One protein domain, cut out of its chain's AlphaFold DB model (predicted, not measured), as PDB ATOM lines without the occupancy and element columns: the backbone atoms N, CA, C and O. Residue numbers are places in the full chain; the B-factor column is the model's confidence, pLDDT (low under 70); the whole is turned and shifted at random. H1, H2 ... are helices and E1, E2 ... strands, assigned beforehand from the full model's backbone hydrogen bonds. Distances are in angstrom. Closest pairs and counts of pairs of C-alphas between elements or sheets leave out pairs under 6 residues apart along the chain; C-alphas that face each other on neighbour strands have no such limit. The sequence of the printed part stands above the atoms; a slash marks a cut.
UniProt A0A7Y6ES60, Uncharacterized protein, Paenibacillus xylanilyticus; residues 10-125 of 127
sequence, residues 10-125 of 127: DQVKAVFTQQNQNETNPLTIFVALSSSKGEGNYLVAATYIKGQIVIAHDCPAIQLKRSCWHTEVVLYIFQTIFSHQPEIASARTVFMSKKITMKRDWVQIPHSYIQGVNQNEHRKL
ATOM      1  N   ASP A  10     107.660  82.345 129.556       88.12
ATOM      2  CA  ASP A  10     106.559  81.782 128.758       88.12
ATOM      3  C   ASP A  10     105.570  82.844 128.237       88.12
ATOM      4  O   ASP A  10     104.806  82.594 127.303       88.12
ATOM      5  N   GLN A  11     105.588  84.051 128.812       90.69
ATOM      6  CA  GLN A  11     104.755  85.171 128.374       90.69
ATOM      7  C   GLN A  11     105.340  85.923 127.172       90.69
ATOM      8  O   GLN A  11     104.682  86.817 126.642       90.69
ATOM      9  N   VAL A  12     106.552  85.582 126.725       91.56
ATOM     10  CA  VAL A  12     107.189  86.189 125.550       91.56
ATOM     11  C   VAL A  12     106.535  85.669 124.275       91.56
ATOM     12  O   VAL A  12     106.572  84.476 123.984       91.56
ATOM     13  N   LYS A  13     105.963  86.579 123.485       91.88
ATOM     14  CA  LYS A  13     105.346  86.277 122.185       91.88
ATOM     15  C   LYS A  13     106.316  86.456 121.028       91.88
ATOM     16  O   LYS A  13     106.326  85.643 120.110       91.88
ATOM     17  N   ALA A  14     107.132  87.504 121.077       91.69
ATOM     18  CA  ALA A  14     108.133  87.787 120.060       91.69
ATOM     19  C   ALA A  14     109.226  88.703 120.615       91.69
ATOM     20  O   ALA A  14     108.995  89.467 121.556       91.69
ATOM     21  N   VAL A  15     110.403  88.635 120.002       93.31
ATOM     22  CA  VAL A  15     111.511  89.557 120.247       93.31
ATOM     23  C   VAL A  15     111.950  90.119 118.910       93.31
ATOM     24  O   VAL A  15     112.001  89.396 117.919       93.31
ATOM     25  N   PHE A  16     112.250  91.406 118.883       92.81
ATOM     26  CA  PHE A  16     112.656  92.144 117.701       92.81
ATOM     27  C   PHE A  16     113.917  92.948 117.990       92.81
ATOM     28  O   PHE A  16     114.206  93.266 119.141       92.81
ATOM     29  N   THR A  17     114.621  93.327 116.937       90.88
ATOM     30  CA  THR A  17     115.681  94.338 116.932       90.88
ATOM     31  C   THR A  17     115.423  95.327 115.796       90.88
ATOM     32  O   THR A  17     114.550  95.101 114.957       90.88
ATOM     33  N   GLN A  18     116.153  96.436 115.771       83.56
ATOM     34  CA  GLN A  18     116.132  97.377 114.658       83.56
ATOM     35  C   GLN A  18     117.408  97.198 113.835       83.56
ATOM     36  O   GLN A  18     118.512  97.308 114.364       83.56
ATOM     37  N   GLN A  19     117.257  96.937 112.539       66.12
ATOM     38  CA  GLN A  19     118.387  96.863 111.620       66.12
ATOM     39  C   GLN A  19     118.708  98.291 111.161       66.12
ATOM     40  O   GLN A  19     118.003  98.852 110.325       66.12
ATOM     41  N   ASN A  20     119.719  98.924 111.756       59.56
ATOM     42  CA  ASN A  20     120.135 100.262 111.341       59.56
ATOM     43  C   ASN A  20     121.191 100.123 110.236       59.56
ATOM     44  O   ASN A  20     122.268  99.596 110.483       59.56
ATOM     45  N   GLN A  21     120.895 100.589 109.017       53.16
ATOM     46  CA  GLN A  21     121.816 100.487 107.868       53.16
ATOM     47  C   GLN A  21     123.105 101.317 108.047       53.16
ATOM     48  O   GLN A  21     124.081 101.075 107.347       53.16
ATOM     49  N   ASN A  22     123.117 102.266 108.995       52.78
ATOM     50  CA  ASN A  22     124.202 103.233 109.203       52.78
ATOM     51  C   ASN A  22     124.854 103.181 110.596       52.78
ATOM     52  O   ASN A  22     125.755 103.973 110.862       52.78
ATOM     53  N   GLU A  23     124.419 102.295 111.496       52.59
ATOM     54  CA  GLU A  23     125.040 102.149 112.818       52.59
ATOM     55  C   GLU A  23     125.485 100.711 113.035       52.59
ATOM     56  O   GLU A  23     124.703  99.768 112.917       52.59
ATOM     57  N   THR A  24     126.751 100.564 113.413       49.56
ATOM     58  CA  THR A  24     127.326  99.336 113.944       49.56
ATOM     59  C   THR A  24     126.558  98.950 115.212       49.56
ATOM     60  O   THR A  24     126.835  99.440 116.300       49.56
ATOM     61  N   ASN A  25     125.563  98.077 115.046       53.94
ATOM     62  CA  ASN A  25     124.834  97.351 116.087       53.94
ATOM     63  C   ASN A  25     124.229  98.215 117.208       53.94
ATOM     64  O   ASN A  25     124.776  98.245 118.316       53.94
ATOM     65  N   PRO A  26     123.042  98.829 117.019       65.56
ATOM     66  CA  PRO A  26     122.278  99.271 118.174       65.56
ATOM     67  C   PRO A  26     121.966  98.041 119.034       65.56
ATOM     68  O   PRO A  26     121.199  97.162 118.641       65.56
ATOM     69  N   LEU A  27     122.565  97.980 120.225       87.69
ATOM     70  CA  LEU A  27     122.291  96.976 121.255       87.69
ATOM     71  C   LEU A  27     120.895  97.241 121.824       87.69
ATOM     72  O   LEU A  27     120.741  97.763 122.925       87.69
ATOM     73  N   THR A  28     119.874  96.981 121.011       91.62
ATOM     74  CA  THR A  28     118.475  97.308 121.264       91.62
ATOM     75  C   THR A  28     117.605  96.119 120.904       91.62
ATOM     76  O   THR A  28     117.732  95.555 119.822       91.62
ATOM     77  N   ILE A  29     116.684  95.771 121.795       94.12
ATOM     78  CA  ILE A  29     115.618  94.815 121.511       94.12
ATOM     79  C   ILE A  29     114.260  95.403 121.873       94.12
ATOM     80  O   ILE A  29     114.132  96.256 122.756       94.12
ATOM     81  N   PHE A  30     113.232  94.859 121.242       94.94
ATOM     82  CA  PHE A  30     111.838  95.081 121.582       94.94
ATOM     83  C   PHE A  30     111.193  93.731 121.862       94.94
ATOM     84  O   PHE A  30     111.334  92.798 121.081       94.94
ATOM     85  N   VAL A  31     110.483  93.607 122.974       94.62
ATOM     86  CA  VAL A  31     109.872  92.354 123.413       94.62
ATOM     87  C   VAL A  31     108.367  92.543 123.471       94.62
ATOM     88  O   VAL A  31     107.872  93.447 124.146       94.62
ATOM     89  N   ALA A  32     107.646  91.676 122.769       93.75
ATOM     90  CA  ALA A  32     106.208  91.531 122.903       93.75
ATOM     91  C   ALA A  32     105.905  90.488 123.982       93.75
ATOM     92  O   ALA A  32     106.300  89.328 123.866       93.75
ATOM     93  N   LEU A  33     105.196  90.912 125.024       91.81
ATOM     94  CA  LEU A  33     104.751  90.094 126.149       91.81
ATOM     95  C   LEU A  33     103.223  89.972 126.126       91.81
ATOM     96  O   LEU A  33     102.540  90.887 125.663       91.81
ATOM     97  N   SER A  34     102.666  88.880 126.651       87.81
ATOM     98  CA  SER A  34     101.217  88.780 126.870       87.81
ATOM     99  C   SER A  34     100.719  89.947 127.730       87.81
ATOM    100  O   SER A  34     101.296  90.248 128.779       87.81
ATOM    101  N   SER A  35      99.611  90.569 127.328       77.19
ATOM    102  CA  SER A  35      98.910  91.533 128.175       77.19
ATOM    103  C   SER A  35      98.385  90.863 129.446       77.19
ATOM    104  O   SER A  35      97.746  89.813 129.394       77.19
ATOM    105  N   SER A  36      98.575  91.508 130.599       71.12
ATOM    106  CA  SER A  36      98.006  91.042 131.874       71.12
ATOM    107  C   SER A  36      96.470  91.083 131.890       71.12
ATOM    108  O   SER A  36      95.859  90.484 132.768       71.12
ATOM    109  N   LYS A  37      95.850  91.798 130.938       69.81
ATOM    110  CA  LYS A  37      94.393  91.928 130.779       69.81
ATOM    111  C   LYS A  37      93.806  90.959 129.741       69.81
ATOM    112  O   LYS A  37      92.637  91.083 129.409       69.81
ATOM    113  N   GLY A  38      94.600  90.025 129.208       60.91
ATOM    114  CA  GLY A  38      94.135  88.985 128.280       60.91
ATOM    115  C   GLY A  38      94.000  89.419 126.817       60.91
ATOM    116  O   GLY A  38      94.052  88.566 125.937       60.91
ATOM    117  N   GLU A  39      93.917  90.720 126.534       65.19
ATOM    118  CA  GLU A  39      93.823  91.240 125.167       65.19
ATOM    119  C   GLU A  39      95.101  91.967 124.730       65.19
ATOM    120  O   GLU A  39      95.594  92.877 125.408       65.19
ATOM    121  N   GLY A  40      95.619  91.567 123.566       70.81
ATOM    122  CA  GLY A  40      96.743  92.210 122.889       70.81
ATOM    123  C   GLY A  40      98.129  91.875 123.448       70.81
ATOM    124  O   GLY A  40      98.306  91.073 124.368       70.81
ATOM    125  N   ASN A  41      99.134  92.523 122.856       82.62
ATOM    126  CA  ASN A  41     100.532  92.397 123.247       82.62
ATOM    127  C   ASN A  41     101.009  93.671 123.935       82.62
ATOM    128  O   ASN A  41     100.718  94.788 123.505       82.62
ATOM    129  N   TYR A  42     101.798  93.483 124.980       88.06
ATOM    130  CA  TYR A  42     102.473  94.533 125.709       88.06
ATOM    131  C   TYR A  42     103.916  94.659 125.217       88.06
ATOM    132  O   TYR A  42     104.652  93.673 125.213       88.06
ATOM    133  N   LEU A  43     104.322  95.852 124.780       92.88
ATOM    134  CA  LEU A  43     105.653  96.077 124.213       92.88
ATOM    135  C   LEU A  43     106.595  96.707 125.235       92.88
ATOM    136  O   LEU A  43     106.276  97.724 125.853       92.88
ATOM    137  N   VAL A  44     107.789  96.130 125.344       94.88
ATOM    138  CA  VAL A  44     108.887  96.642 126.166       94.88
ATOM    139  C   VAL A  44     110.127  96.797 125.303       94.88
ATOM    140  O   VAL A  44     110.458  95.897 124.540       94.88
ATOM    141  N   ALA A  45     110.825  97.919 125.430       95.31
ATOM    142  CA  ALA A  45     112.118  98.131 124.794       95.31
ATOM    143  C   ALA A  45     113.243  97.986 125.821       95.31
ATOM    144  O   ALA A  45     113.092  98.421 126.964       95.31
ATOM    145  N   ALA A  46     114.377  97.437 125.404       95.56
ATOM    146  CA  ALA A  46     115.633  97.526 126.136       95.56
ATOM    147  C   ALA A  46     116.744  97.956 125.190       95.56
ATOM    148  O   ALA A  46     116.819  97.467 124.067       95.56
ATOM    149  N   THR A  47     117.584  98.883 125.633       94.38
ATOM    150  CA  THR A  47     118.686  99.413 124.831       94.38
ATOM    151  C   THR A  47     119.892  99.721 125.705       94.38
ATOM    152  O   THR A  47     119.727 100.170 126.839       94.38
ATOM    153  N   TYR A  48     121.099  99.479 125.202       92.88
ATOM    154  CA  TYR A  48     122.327  99.884 125.871       92.88
ATOM    155  C   TYR A  48     122.782 101.254 125.368       92.88
ATOM    156  O   TYR A  48     123.093 101.432 124.194       92.88
ATOM    157  N   ILE A  49     122.818 102.232 126.271       90.12
ATOM    158  CA  ILE A  49     123.174 103.618 125.968       90.12
ATOM    159  C   ILE A  49     124.109 104.121 127.066       90.12
ATOM    160  O   ILE A  49     123.756 104.104 128.244       90.12
ATOM    161  N   LYS A  50     125.296 104.609 126.679       88.56
ATOM    162  CA  LYS A  50     126.257 105.282 127.578       88.56
ATOM    163  C   LYS A  50     126.557 104.494 128.869       88.56
ATOM    164  O   LYS A  50     126.538 105.060 129.959       88.56
ATOM    165  N   GLY A  51     126.814 103.188 128.765       90.94
ATOM    166  CA  GLY A  51     127.149 102.360 129.935       90.94
ATOM    167  C   GLY A  51     125.952 101.817 130.720       90.94
ATOM    168  O   GLY A  51     126.138 101.212 131.776       90.94
ATOM    169  N   GLN A  52     124.724 102.047 130.253       94.19
ATOM    170  CA  GLN A  52     123.502 101.695 130.973       94.19
ATOM    171  C   GLN A  52     122.554 100.887 130.094       94.19
ATOM    172  O   GLN A  52     122.384 101.192 128.917       94.19
ATOM    173  N   ILE A  53     121.879  99.903 130.689       95.56
ATOM    174  CA  ILE A  53     120.733  99.230 130.071       95.56
ATOM    175  C   ILE A  53     119.488 100.035 130.431       95.56
ATOM    176  O   ILE A  53     119.075 100.087 131.589       95.56
ATOM    177  N   VAL A  54     118.881 100.669 129.440       94.62
ATOM    178  CA  VAL A  54     117.642 101.424 129.598       94.62
ATOM    179  C   VAL A  54     116.479 100.530 129.193       94.62
ATOM    180  O   VAL A  54     116.372 100.148 128.030       94.62
ATOM    181  N   ILE A  55     115.592 100.220 130.140       95.50
ATOM    182  CA  ILE A  55     114.362  99.464 129.887       95.50
ATOM    183  C   ILE A  55     113.177 100.421 129.921       95.50
ATOM    184  O   ILE A  55     112.957 101.128 130.909       95.50
ATOM    185  N   ALA A  56     112.411 100.439 128.834       94.12
ATOM    186  CA  ALA A  56     111.338 101.388 128.625       94.12
ATOM    187  C   ALA A  56     110.017 100.700 128.282       94.12
ATOM    188  O   ALA A  56     109.940  99.939 127.318       94.12
ATOM    189  N   HIS A  57     108.980 100.990 129.067       92.12
ATOM    190  CA  HIS A  57     107.603 100.588 128.781       92.12
ATOM    191  C   HIS A  57     106.587 101.418 129.582       92.12
ATOM    192  O   HIS A  57     106.945 102.178 130.484       92.12
ATOM    193  N   ASP A  58     105.307 101.291 129.235       87.88
ATOM    194  CA  ASP A  58     104.201 102.043 129.838       87.88
ATOM    195  C   ASP A  58     103.485 101.222 130.923       87.88
ATOM    196  O   ASP A  58     102.481 100.552 130.665       87.88
ATOM    197  N   CYS A  59     104.097 101.120 132.107       84.81
ATOM    198  CA  CYS A  59     103.579 100.360 133.251       84.81
ATOM    199  C   CYS A  59     103.564 101.239 134.510       84.81
ATOM    200  O   CYS A  59     104.558 101.934 134.752       84.81
ATOM    201  N   PRO A  60     102.524 101.150 135.366       80.00
ATOM    202  CA  PRO A  60     102.469 101.897 136.625       80.00
ATOM    203  C   PRO A  60     103.700 101.698 137.524       80.00
ATOM    204  O   PRO A  60     104.175 102.641 138.149       80.00
ATOM    205  N   ALA A  61     104.282 100.492 137.555       78.81
ATOM    206  CA  ALA A  61     105.482 100.217 138.350       78.81
ATOM    207  C   ALA A  61     106.712 101.008 137.863       78.81
ATOM    208  O   ALA A  61     107.468 101.546 138.676       78.81
ATOM    209  N   ILE A  62     106.881 101.145 136.543       78.38
ATOM    210  CA  ILE A  62     107.971 101.934 135.953       78.38
ATOM    211  C   ILE A  62     107.781 103.433 136.189       78.38
ATOM    212  O   ILE A  62     108.773 104.144 136.343       78.38
ATOM    213  N   GLN A  63     106.542 103.932 136.256       76.88
ATOM    214  CA  GLN A  63     106.288 105.337 136.607       76.88
ATOM    215  C   GLN A  63     106.858 105.676 137.996       76.88
ATOM    216  O   GLN A  63     107.350 106.779 138.217       76.88
ATOM    217  N   LEU A  64     106.902 104.688 138.895       82.00
ATOM    218  CA  LEU A  64     107.544 104.775 140.210       82.00
ATOM    219  C   LEU A  64     109.043 104.414 140.193       82.00
ATOM    220  O   LEU A  64     109.641 104.250 141.255       82.00
ATOM    221  N   LYS A  65     109.655 104.270 139.010       75.56
ATOM    222  CA  LYS A  65     111.047 103.829 138.790       75.56
ATOM    223  C   LYS A  65     111.378 102.481 139.448       75.56
ATOM    224  O   LYS A  65     112.511 102.265 139.879       75.56
ATOM    225  N   ARG A  66     110.403 101.572 139.533       79.12
ATOM    226  CA  ARG A  66     110.572 100.228 140.107       79.12
ATOM    227  C   ARG A  66     110.651  99.166 139.017       79.12
ATOM    228  O   ARG A  66     110.080  99.333 137.937       79.12
ATOM    229  N   SER A  67     111.320  98.060 139.332       83.94
ATOM    230  CA  SER A  67     111.254  96.850 138.522       83.94
ATOM    231  C   SER A  67     109.845  96.253 138.562       83.94
ATOM    232  O   SER A  67     109.080  96.428 139.513       83.94
ATOM    233  N   CYS A  68     109.498  95.532 137.505       89.62
ATOM    234  CA  CYS A  68     108.349  94.641 137.470       89.62
ATOM    235  C   CYS A  68     108.724  93.358 136.725       89.62
ATOM    236  O   CYS A  68     109.784  93.275 136.103       89.62
ATOM    237  N   TRP A  69     107.837  92.366 136.721       90.06
ATOM    238  CA  TRP A  69     108.117  91.108 136.026       90.06
ATOM    239  C   TRP A  69     108.456  91.318 134.534       90.06
ATOM    240  O   TRP A  69     109.294  90.600 133.996       90.06
ATOM    241  N   HIS A  70     107.873  92.333 133.873       91.31
ATOM    242  CA  HIS A  70     108.206  92.671 132.484       91.31
ATOM    243  C   HIS A  70     109.675  93.094 132.342       91.31
ATOM    244  O   HIS A  70     110.357  92.639 131.427       91.31
ATOM    245  N   THR A  71     110.181  93.938 133.254       92.06
ATOM    246  CA  THR A  71     111.578  94.394 133.216       92.06
ATOM    247  C   THR A  71     112.548  93.257 133.491       92.06
ATOM    248  O   THR A  71     113.596  93.208 132.866       92.06
ATOM    249  N   GLU A  72     112.200  92.337 134.394       91.75
ATOM    250  CA  GLU A  72     113.032  91.164 134.701       91.75
ATOM    251  C   GLU A  72     113.140  90.228 133.494       91.75
ATOM    252  O   GLU A  72     114.238  89.819 133.122       91.75
ATOM    253  N   VAL A  73     112.008  89.944 132.839       92.44
ATOM    254  CA  VAL A  73     111.969  89.141 131.611       92.44
ATOM    255  C   VAL A  73     112.802  89.791 130.512       92.44
ATOM    256  O   VAL A  73     113.649  89.136 129.912       92.44
ATOM    257  N   VAL A  74     112.599  91.082 130.258       94.19
ATOM    258  CA  VAL A  74     113.300  91.784 129.177       94.19
ATOM    259  C   VAL A  74     114.793  91.922 129.466       94.19
ATOM    260  O   VAL A  74     115.590  91.733 128.552       94.19
ATOM    261  N   LEU A  75     115.185  92.197 130.713       94.38
ATOM    262  CA  LEU A  75     116.594  92.264 131.103       94.38
ATOM    263  C   LEU A  75     117.296  90.925 130.871       94.38
ATOM    264  O   LEU A  75     118.378  90.904 130.292       94.38
ATOM    265  N   TYR A  76     116.660  89.818 131.269       92.62
ATOM    266  CA  TYR A  76     117.182  88.477 131.018       92.62
ATOM    267  C   TYR A  76     117.400  88.238 129.522       92.62
ATOM    268  O   TYR A  76     118.509  87.913 129.114       92.62
ATOM    269  N   ILE A  77     116.378  88.480 128.690       92.75
ATOM    270  CA  ILE A  77     116.464  88.297 127.232       92.75
ATOM    271  C   ILE A  77     117.584  89.156 126.639       92.75
ATOM    272  O   ILE A  77     118.364  88.674 125.821       92.75
ATOM    273  N   PHE A  78     117.681  90.417 127.064       93.06
ATOM    274  CA  PHE A  78     118.710  91.346 126.610       93.06
ATOM    275  C   PHE A  78     120.116  90.825 126.912       93.06
ATOM    276  O   PHE A  78     120.960  90.753 126.020       93.06
ATOM    277  N   GLN A  79     120.354  90.399 128.153       91.12
ATOM    278  CA  GLN A  79     121.633  89.833 128.573       91.12
ATOM    279  C   GLN A  79     121.934  88.493 127.892       91.12
ATOM    280  O   GLN A  79     123.094  88.204 127.625       91.12
ATOM    281  N   THR A  80     120.920  87.678 127.584       89.56
ATOM    282  CA  THR A  80     121.096  86.424 126.838       89.56
ATOM    283  C   THR A  80     121.503  86.679 125.389       89.56
ATOM    284  O   THR A  80     122.439  86.049 124.905       89.56
ATOM    285  N   ILE A  81     120.835  87.606 124.698       87.81
ATOM    286  CA  ILE A  81     121.131  87.934 123.295       87.81
ATOM    287  C   ILE A  81     122.527  88.557 123.167       87.81
ATOM    288  O   ILE A  81     123.281  88.221 122.253       87.81
ATOM    289  N   PHE A  82     122.894  89.429 124.107       87.81
ATOM    290  CA  PHE A  82     124.169  90.144 124.099       87.81
ATOM    291  C   PHE A  82     125.179  89.592 125.114       87.81
ATOM    292  O   PHE A  82     126.046  90.324 125.581       87.81
ATOM    293  N   SER A  83     125.108  88.299 125.444       86.88
ATOM    294  CA  SER A  83     125.975  87.673 126.459       86.88
ATOM    295  C   SER A  83     127.470  87.734 126.125       86.88
ATOM    296  O   SER A  83     128.310  87.650 127.016       86.88
ATOM    297  N   HIS A  84     127.797  87.880 124.841       83.94
ATOM    298  CA  HIS A  84     129.157  88.008 124.328       83.94
ATOM    299  C   HIS A  84     129.762  89.405 124.542       83.94
ATOM    300  O   HIS A  84     130.966  89.558 124.363       83.94
ATOM    301  N   GLN A  85     128.951  90.402 124.913       86.81
ATOM    302  CA  GLN A  85     129.394  91.774 125.154       86.81
ATOM    303  C   GLN A  85     129.679  91.975 126.653       86.81
ATOM    304  O   GLN A  85     128.738  92.046 127.455       86.81
ATOM    305  N   PRO A  86     130.952  92.050 127.085       85.94
ATOM    306  CA  PRO A  86     131.307  92.112 128.504       85.94
ATOM    307  C   PRO A  86     130.746  93.354 129.212       85.94
ATOM    308  O   PRO A  86     130.403  93.295 130.394       85.94
ATOM    309  N   GLU A  87     130.595  94.467 128.498       89.44
ATOM    310  CA  GLU A  87     130.039  95.716 129.014       89.44
ATOM    311  C   GLU A  87     128.560  95.610 129.403       89.44
ATOM    312  O   GLU A  87     128.088  96.405 130.214       89.44
ATOM    313  N   ILE A  88     127.830  94.622 128.873       90.19
ATOM    314  CA  ILE A  88     126.425  94.374 129.217       90.19
ATOM    315  C   ILE A  88     126.302  93.693 130.581       90.19
ATOM    316  O   ILE A  88     125.367  93.979 131.332       90.19
ATOM    317  N   ALA A  89     127.247  92.819 130.935       87.19
ATOM    318  CA  ALA A  89     127.184  92.040 132.171       87.19
ATOM    319  C   ALA A  89     127.283  92.911 133.436       87.19
ATOM    320  O   ALA A  89     126.695  92.575 134.464       87.19
ATOM    321  N   SER A  90     128.010  94.029 133.364       87.75
ATOM    322  CA  SER A  90     128.218  94.973 134.471       87.75
ATOM    323  C   SER A  90     127.373  96.248 134.364       87.75
ATOM    324  O   SER A  90     127.420  97.098 135.256       87.75
ATOM    325  N   ALA A  91     126.588  96.395 133.294       92.69
ATOM    326  CA  ALA A  91     125.817  97.599 133.041       92.69
ATOM    327  C   ALA A  91     124.729  97.818 134.098       92.69
ATOM    328  O   ALA A  91     123.905  96.948 134.396       92.69
ATOM    329  N   ARG A  92     124.652  99.047 134.610       93.94
ATOM    330  CA  ARG A  92     123.536  99.464 135.462       93.94
ATOM    331  C   ARG A  92     122.242  99.473 134.647       93.94
ATOM    332  O   ARG A  92     122.203 100.026 133.550       93.94
ATOM    333  N   THR A  93     121.162  98.953 135.227       94.50
ATOM    334  CA  THR A  93     119.820  99.039 134.633       94.50
ATOM    335  C   THR A  93     119.086 100.297 135.106       94.50
ATOM    336  O   THR A  93     119.106 100.637 136.292       94.50
ATOM    337  N   VAL A  94     118.432 100.997 134.180       93.44
ATOM    338  CA  VAL A  94     117.611 102.189 134.426       93.44
ATOM    339  C   VAL A  94     116.236 101.994 133.787       93.44
ATOM    340  O   VAL A  94     116.122 101.478 132.678       93.44
ATOM    341  N   PHE A  95     115.188 102.429 134.484       92.88
ATOM    342  CA  PHE A  95     113.802 102.308 134.032       92.88
ATOM    343  C   PHE A  95     113.264 103.649 133.537       92.88
ATOM    344  O   PHE A  95     113.435 104.678 134.196       92.88
ATOM    345  N   MET A  96     112.585 103.632 132.392       91.31
ATOM    346  CA  MET A  96     112.000 104.814 131.763       91.31
ATOM    347  C   MET A  96     110.536 104.560 131.402       91.31
ATOM    348  O   MET A  96     110.218 103.611 130.689       91.31
ATOM    349  N   SER A  97     109.628 105.429 131.849       91.38
ATOM    350  CA  SER A  97     108.226 105.350 131.432       91.38
ATOM    351  C   SER A  97     108.087 105.874 130.007       91.38
ATOM    352  O   SER A  97     108.331 107.052 129.748       91.38
ATOM    353  N   LYS A  98     107.751 104.986 129.067       90.12
ATOM    354  CA  LYS A  98     107.551 105.340 127.657       90.12
ATOM    355  C   LYS A  98     106.656 104.318 126.972       90.12
ATOM    356  O   LYS A  98     106.915 103.119 127.043       90.12
ATOM    357  N   LYS A  99     105.649 104.795 126.240       90.88
ATOM    358  CA  LYS A  99     104.840 103.941 125.367       90.88
ATOM    359  C   LYS A  99     105.670 103.490 124.168       90.88
ATOM    360  O   LYS A  99     106.215 104.316 123.436       90.88
ATOM    361  N   ILE A 100     105.754 102.179 123.980       91.62
ATOM    362  CA  ILE A 100     106.447 101.555 122.856       91.62
ATOM    363  C   ILE A 100     105.413 101.157 121.806       91.62
ATOM    364  O   ILE A 100     104.388 100.556 122.122       91.62
ATOM    365  N   THR A 101     105.686 101.505 120.554       90.44
ATOM    366  CA  THR A 101     104.838 101.192 119.403       90.44
ATOM    367  C   THR A 101     105.663 100.446 118.372       90.44
ATOM    368  O   THR A 101     106.777 100.866 118.059       90.44
ATOM    369  N   MET A 102     105.101  99.365 117.842       87.75
ATOM    370  CA  MET A 102     105.732  98.566 116.800       87.75
ATOM    371  C   MET A 102     105.998  99.406 115.548       87.75
ATOM    372  O   MET A 102     105.171 100.239 115.168       87.75
ATOM    373  N   LYS A 103     107.147  99.177 114.911       87.00
ATOM    374  CA  LYS A 103     107.531  99.829 113.657       87.00
ATOM    375  C   LYS A 103     107.791  98.792 112.565       87.00
ATOM    376  O   LYS A 103     108.024  97.623 112.855       87.00
ATOM    377  N   ARG A 104     107.718  99.231 111.305       82.62
ATOM    378  CA  ARG A 104     107.872  98.368 110.118       82.62
ATOM    379  C   ARG A 104     109.308  97.891 109.891       82.62
ATOM    380  O   ARG A 104     109.499  96.886 109.226       82.62
ATOM    381  N   ASP A 105     110.288  98.617 110.413       84.12
ATOM    382  CA  ASP A 105     111.726  98.356 110.280       84.12
ATOM    383  C   ASP A 105     112.268  97.394 111.350       84.12
ATOM    384  O   ASP A 105     113.473  97.160 111.440       84.12
ATOM    385  N   TRP A 106     111.389  96.847 112.190       88.75
ATOM    386  CA  TRP A 106     111.769  95.878 113.204       88.75
ATOM    387  C   TRP A 106     111.909  94.489 112.599       88.75
ATOM    388  O   TRP A 106     111.003  93.978 111.943       88.75
ATOM    389  N   VAL A 107     113.041  93.858 112.885       88.81
ATOM    390  CA  VAL A 107     113.368  92.506 112.442       88.81
ATOM    391  C   VAL A 107     113.209  91.563 113.622       88.81
ATOM    392  O   VAL A 107     113.707  91.827 114.715       88.81
ATOM    393  N   GLN A 108     112.491  90.461 113.423       88.69
ATOM    394  CA  GLN A 108     112.254  89.481 114.474       88.69
ATOM    395  C   GLN A 108     113.521  88.662 114.763       88.69
ATOM    396  O   GLN A 108     114.137  88.108 113.855       88.69
ATOM    397  N   ILE A 109     113.874  88.541 116.042       86.56
ATOM    398  CA  ILE A 109     114.898  87.619 116.532       86.56
ATOM    399  C   ILE A 109     114.239  86.245 116.743       86.56
ATOM    400  O   ILE A 109     113.223  86.159 117.444       86.56
ATOM    401  N   PRO A 110     114.781  85.154 116.167       83.38
ATOM    402  CA  PRO A 110     114.216  83.819 116.347       83.38
ATOM    403  C   PRO A 110     114.180  83.376 117.817       83.38
ATOM    404  O   PRO A 110     115.089  83.642 118.602       83.38
ATOM    405  N   HIS A 111     113.127  82.652 118.202       75.94
ATOM    406  CA  HIS A 111     112.888  82.303 119.608       75.94
ATOM    407  C   HIS A 111     113.952  81.352 120.196       75.94
ATOM    408  O   HIS A 111     114.206  81.368 121.401       75.94
ATOM    409  N   SER A 112     114.625  80.564 119.348       71.12
ATOM    410  CA  SER A 112     115.730  79.667 119.723       71.12
ATOM    411  C   SER A 112     116.899  80.390 120.406       71.12
ATOM    412  O   SER A 112     117.552  79.811 121.277       71.12
ATOM    413  N   TYR A 113     117.128  81.666 120.078       67.75
ATOM    414  CA  TYR A 113     118.178  82.490 120.685       67.75
ATOM    415  C   TYR A 113     117.882  82.844 122.142       67.75
ATOM    416  O   TYR A 113     118.781  82.877 122.975       67.75
ATOM    417  N   ILE A 114     116.606  83.049 122.464       68.62
ATOM    418  CA  ILE A 114     116.148  83.430 123.804       68.62
ATOM    419  C   ILE A 114     116.240  82.244 124.773       68.62
ATOM    420  O   ILE A 114     116.385  82.418 125.980       68.62
ATOM    421  N   GLN A 115     116.154  81.024 124.241       65.31
ATOM    422  CA  GLN A 115     116.254  79.786 125.011       65.31
ATOM    423  C   GLN A 115     117.693  79.252 125.113       65.31
ATOM    424  O   GLN A 115     117.909  78.246 125.784       65.31
ATOM    425  N   GLY A 116     118.667  79.908 124.468       53.62
ATOM    426  CA  GLY A 116     120.076  79.503 124.486       53.62
ATOM    427  C   GLY A 116     120.404  78.275 123.630       53.62
ATOM    428  O   GLY A 116     121.449  77.668 123.831       53.62
ATOM    429  N   VAL A 117     119.533  77.892 122.685       47.28
ATOM    430  CA  VAL A 117     119.635  76.605 121.966       47.28
ATOM    431  C   VAL A 117     120.522  76.687 120.715       47.28
ATOM    432  O   VAL A 117     121.004  75.660 120.250       47.28
ATOM    433  N   ASN A 118     120.795  77.876 120.163       49.31
ATOM    434  CA  ASN A 118     121.662  77.982 118.983       49.31
ATOM    435  C   ASN A 118     122.360  79.352 118.882       49.31
ATOM    436  O   ASN A 118     121.785  80.302 118.370       49.31
ATOM    437  N   GLN A 119     123.590  79.480 119.396       51.84
ATOM    438  CA  GLN A 119     124.353  80.746 119.368       51.84
ATOM    439  C   GLN A 119     125.261  80.898 118.128       51.84
ATOM    440  O   GLN A 119     125.723  82.001 117.843       51.84
ATOM    441  N   ASN A 120     125.497  79.827 117.360       49.97
ATOM    442  CA  ASN A 120     126.484  79.824 116.269       49.97
ATOM    443  C   ASN A 120     125.983  80.432 114.944       49.97
ATOM    444  O   ASN A 120     126.799  80.879 114.139       49.97
ATOM    445  N   GLU A 121     124.671  80.503 114.701       46.91
ATOM    446  CA  GLU A 121     124.123  81.011 113.429       46.91
ATOM    447  C   GLU A 121     124.018  82.548 113.364       46.91
ATOM    448  O   GLU A 121     124.058  83.128 112.279       46.91
ATOM    449  N   HIS A 122     123.989  83.238 114.509       44.44
ATOM    450  CA  HIS A 122     123.845  84.700 114.571       44.44
ATOM    451  C   HIS A 122     125.080  85.468 114.095       44.44
ATOM    452  O   HIS A 122     124.973  86.615 113.664       44.44
ATOM    453  N   ARG A 123     126.257  84.828 114.103       49.00
ATOM    454  CA  ARG A 123     127.496  85.434 113.596       49.00
ATOM    455  C   ARG A 123     127.403  85.810 112.112       49.00
ATOM    456  O   ARG A 123     128.236  86.572 111.656       49.00
ATOM    457  N   LYS A 124     126.411  85.286 111.377       44.78
ATOM    458  CA  LYS A 124     126.128  85.618 109.973       44.78
ATOM    459  C   LYS A 124     125.047  86.690 109.774       44.78
ATOM    460  O   LYS A 124     124.913  87.176 108.663       44.78
ATOM    461  N   LEU A 125     124.250  87.013 110.797       44.84
ATOM    462  CA  LEU A 125     123.189  88.033 110.708       44.84
ATOM    463  C   LEU A 125     123.657  89.417 111.183       44.84
ATOM    464  O   LEU A 125     123.037  90.417 110.829       44.84
TER     465      LEU A 125
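This is residues 10 to 125 of the 127 residues of an uncharacterized protein of Paenibacillus xylanilyticus (UniProt A0A7Y6ES60). A strongly twisted sheet of six strands has one longer helix, H2, packed on one of its faces, chiefly over E2, E3 and E4. Short H1 sits on that same face at the E5 edge, and the link of residues 98 to 105 passes over the opposite face from E5 to E6, at the other edge. The printed part has 116 residues, with four named helices and six named strands in the order E1 E2 E3 E4 H1 H2 H3 E5 E6 H4. The sheet is mixed, in the order E5 E4 E3 E2 E1 E6, and the class is mixed, helices and strands. The whole is compact, with a radius of gyration of the C-alphas of 13.8 A and spans of 38 by 30 by 28 A.

E1, residues 12 to 18, begins at C-alpha 12 (107.189, 86.189, 125.550) and is 18.0 A long. E2, residues 28 to 34, is 20.0 A long, and E3, residues 41 to 49, 25.4 A. E4 is residues 52 to 57, 16.1 A. H1 is residues 60 to 63. H2, residues 69 to 81, is 18.5 A long and begins at C-alpha 69 (108.117, 91.108, 136.026). H3 is residues 86 to 89. E5, residues 92 to 97, is 16.9 A long. E6 is residues 106 to 109, and H4, residues 111 to 114, ends at C-alpha 114 (116.148, 83.430, 123.804).

E1 to E4 form a meander, each strand the antiparallel neighbour of the one before, with three hairpins. N 30 and O 16 of E2 and E1 are 2.8 A apart, N 44 and O 31 of E3 and E2 2.9 A, and N 54 and O 47 of E4 and E3 2.8 A, within hydrogen-bond range. E4, H1 H2 H3 and E5 form a strand-helix-strand unit, two parallel neighbour strands with helices between; N 94 and O 53 are 2.8 A apart. Edge strand E6 is antiparallel to E1, with N 107 and O 17 at 2.8 A. H2 is on the sheet, making two layers, helix on one face; its closest C-alphas to E3 are Val 74 and Ala 46, 6.9 A. H1 is on the same face, over E5, at a height over the sheet of 6.6 A. H2 touches H4 with residues 77 to 81 alone, closest C-alphas Ile 77 and Ile 114, 6.0 A. H3 and H4 only graze the sheet. Each O i to N i+4 pair in H2 is within hydrogen-bond range; H1, H3 and H4 are too short for such a pair.

The C-alphas farthest apart, of Leu 64 and Lys 124, are 40.3 A apart. The printed part has no cut, and no link is long. The mean pLDDT of the printed part is 81.8; residues 19 to 26, 37 to 39 and 113 to 125 are under 70.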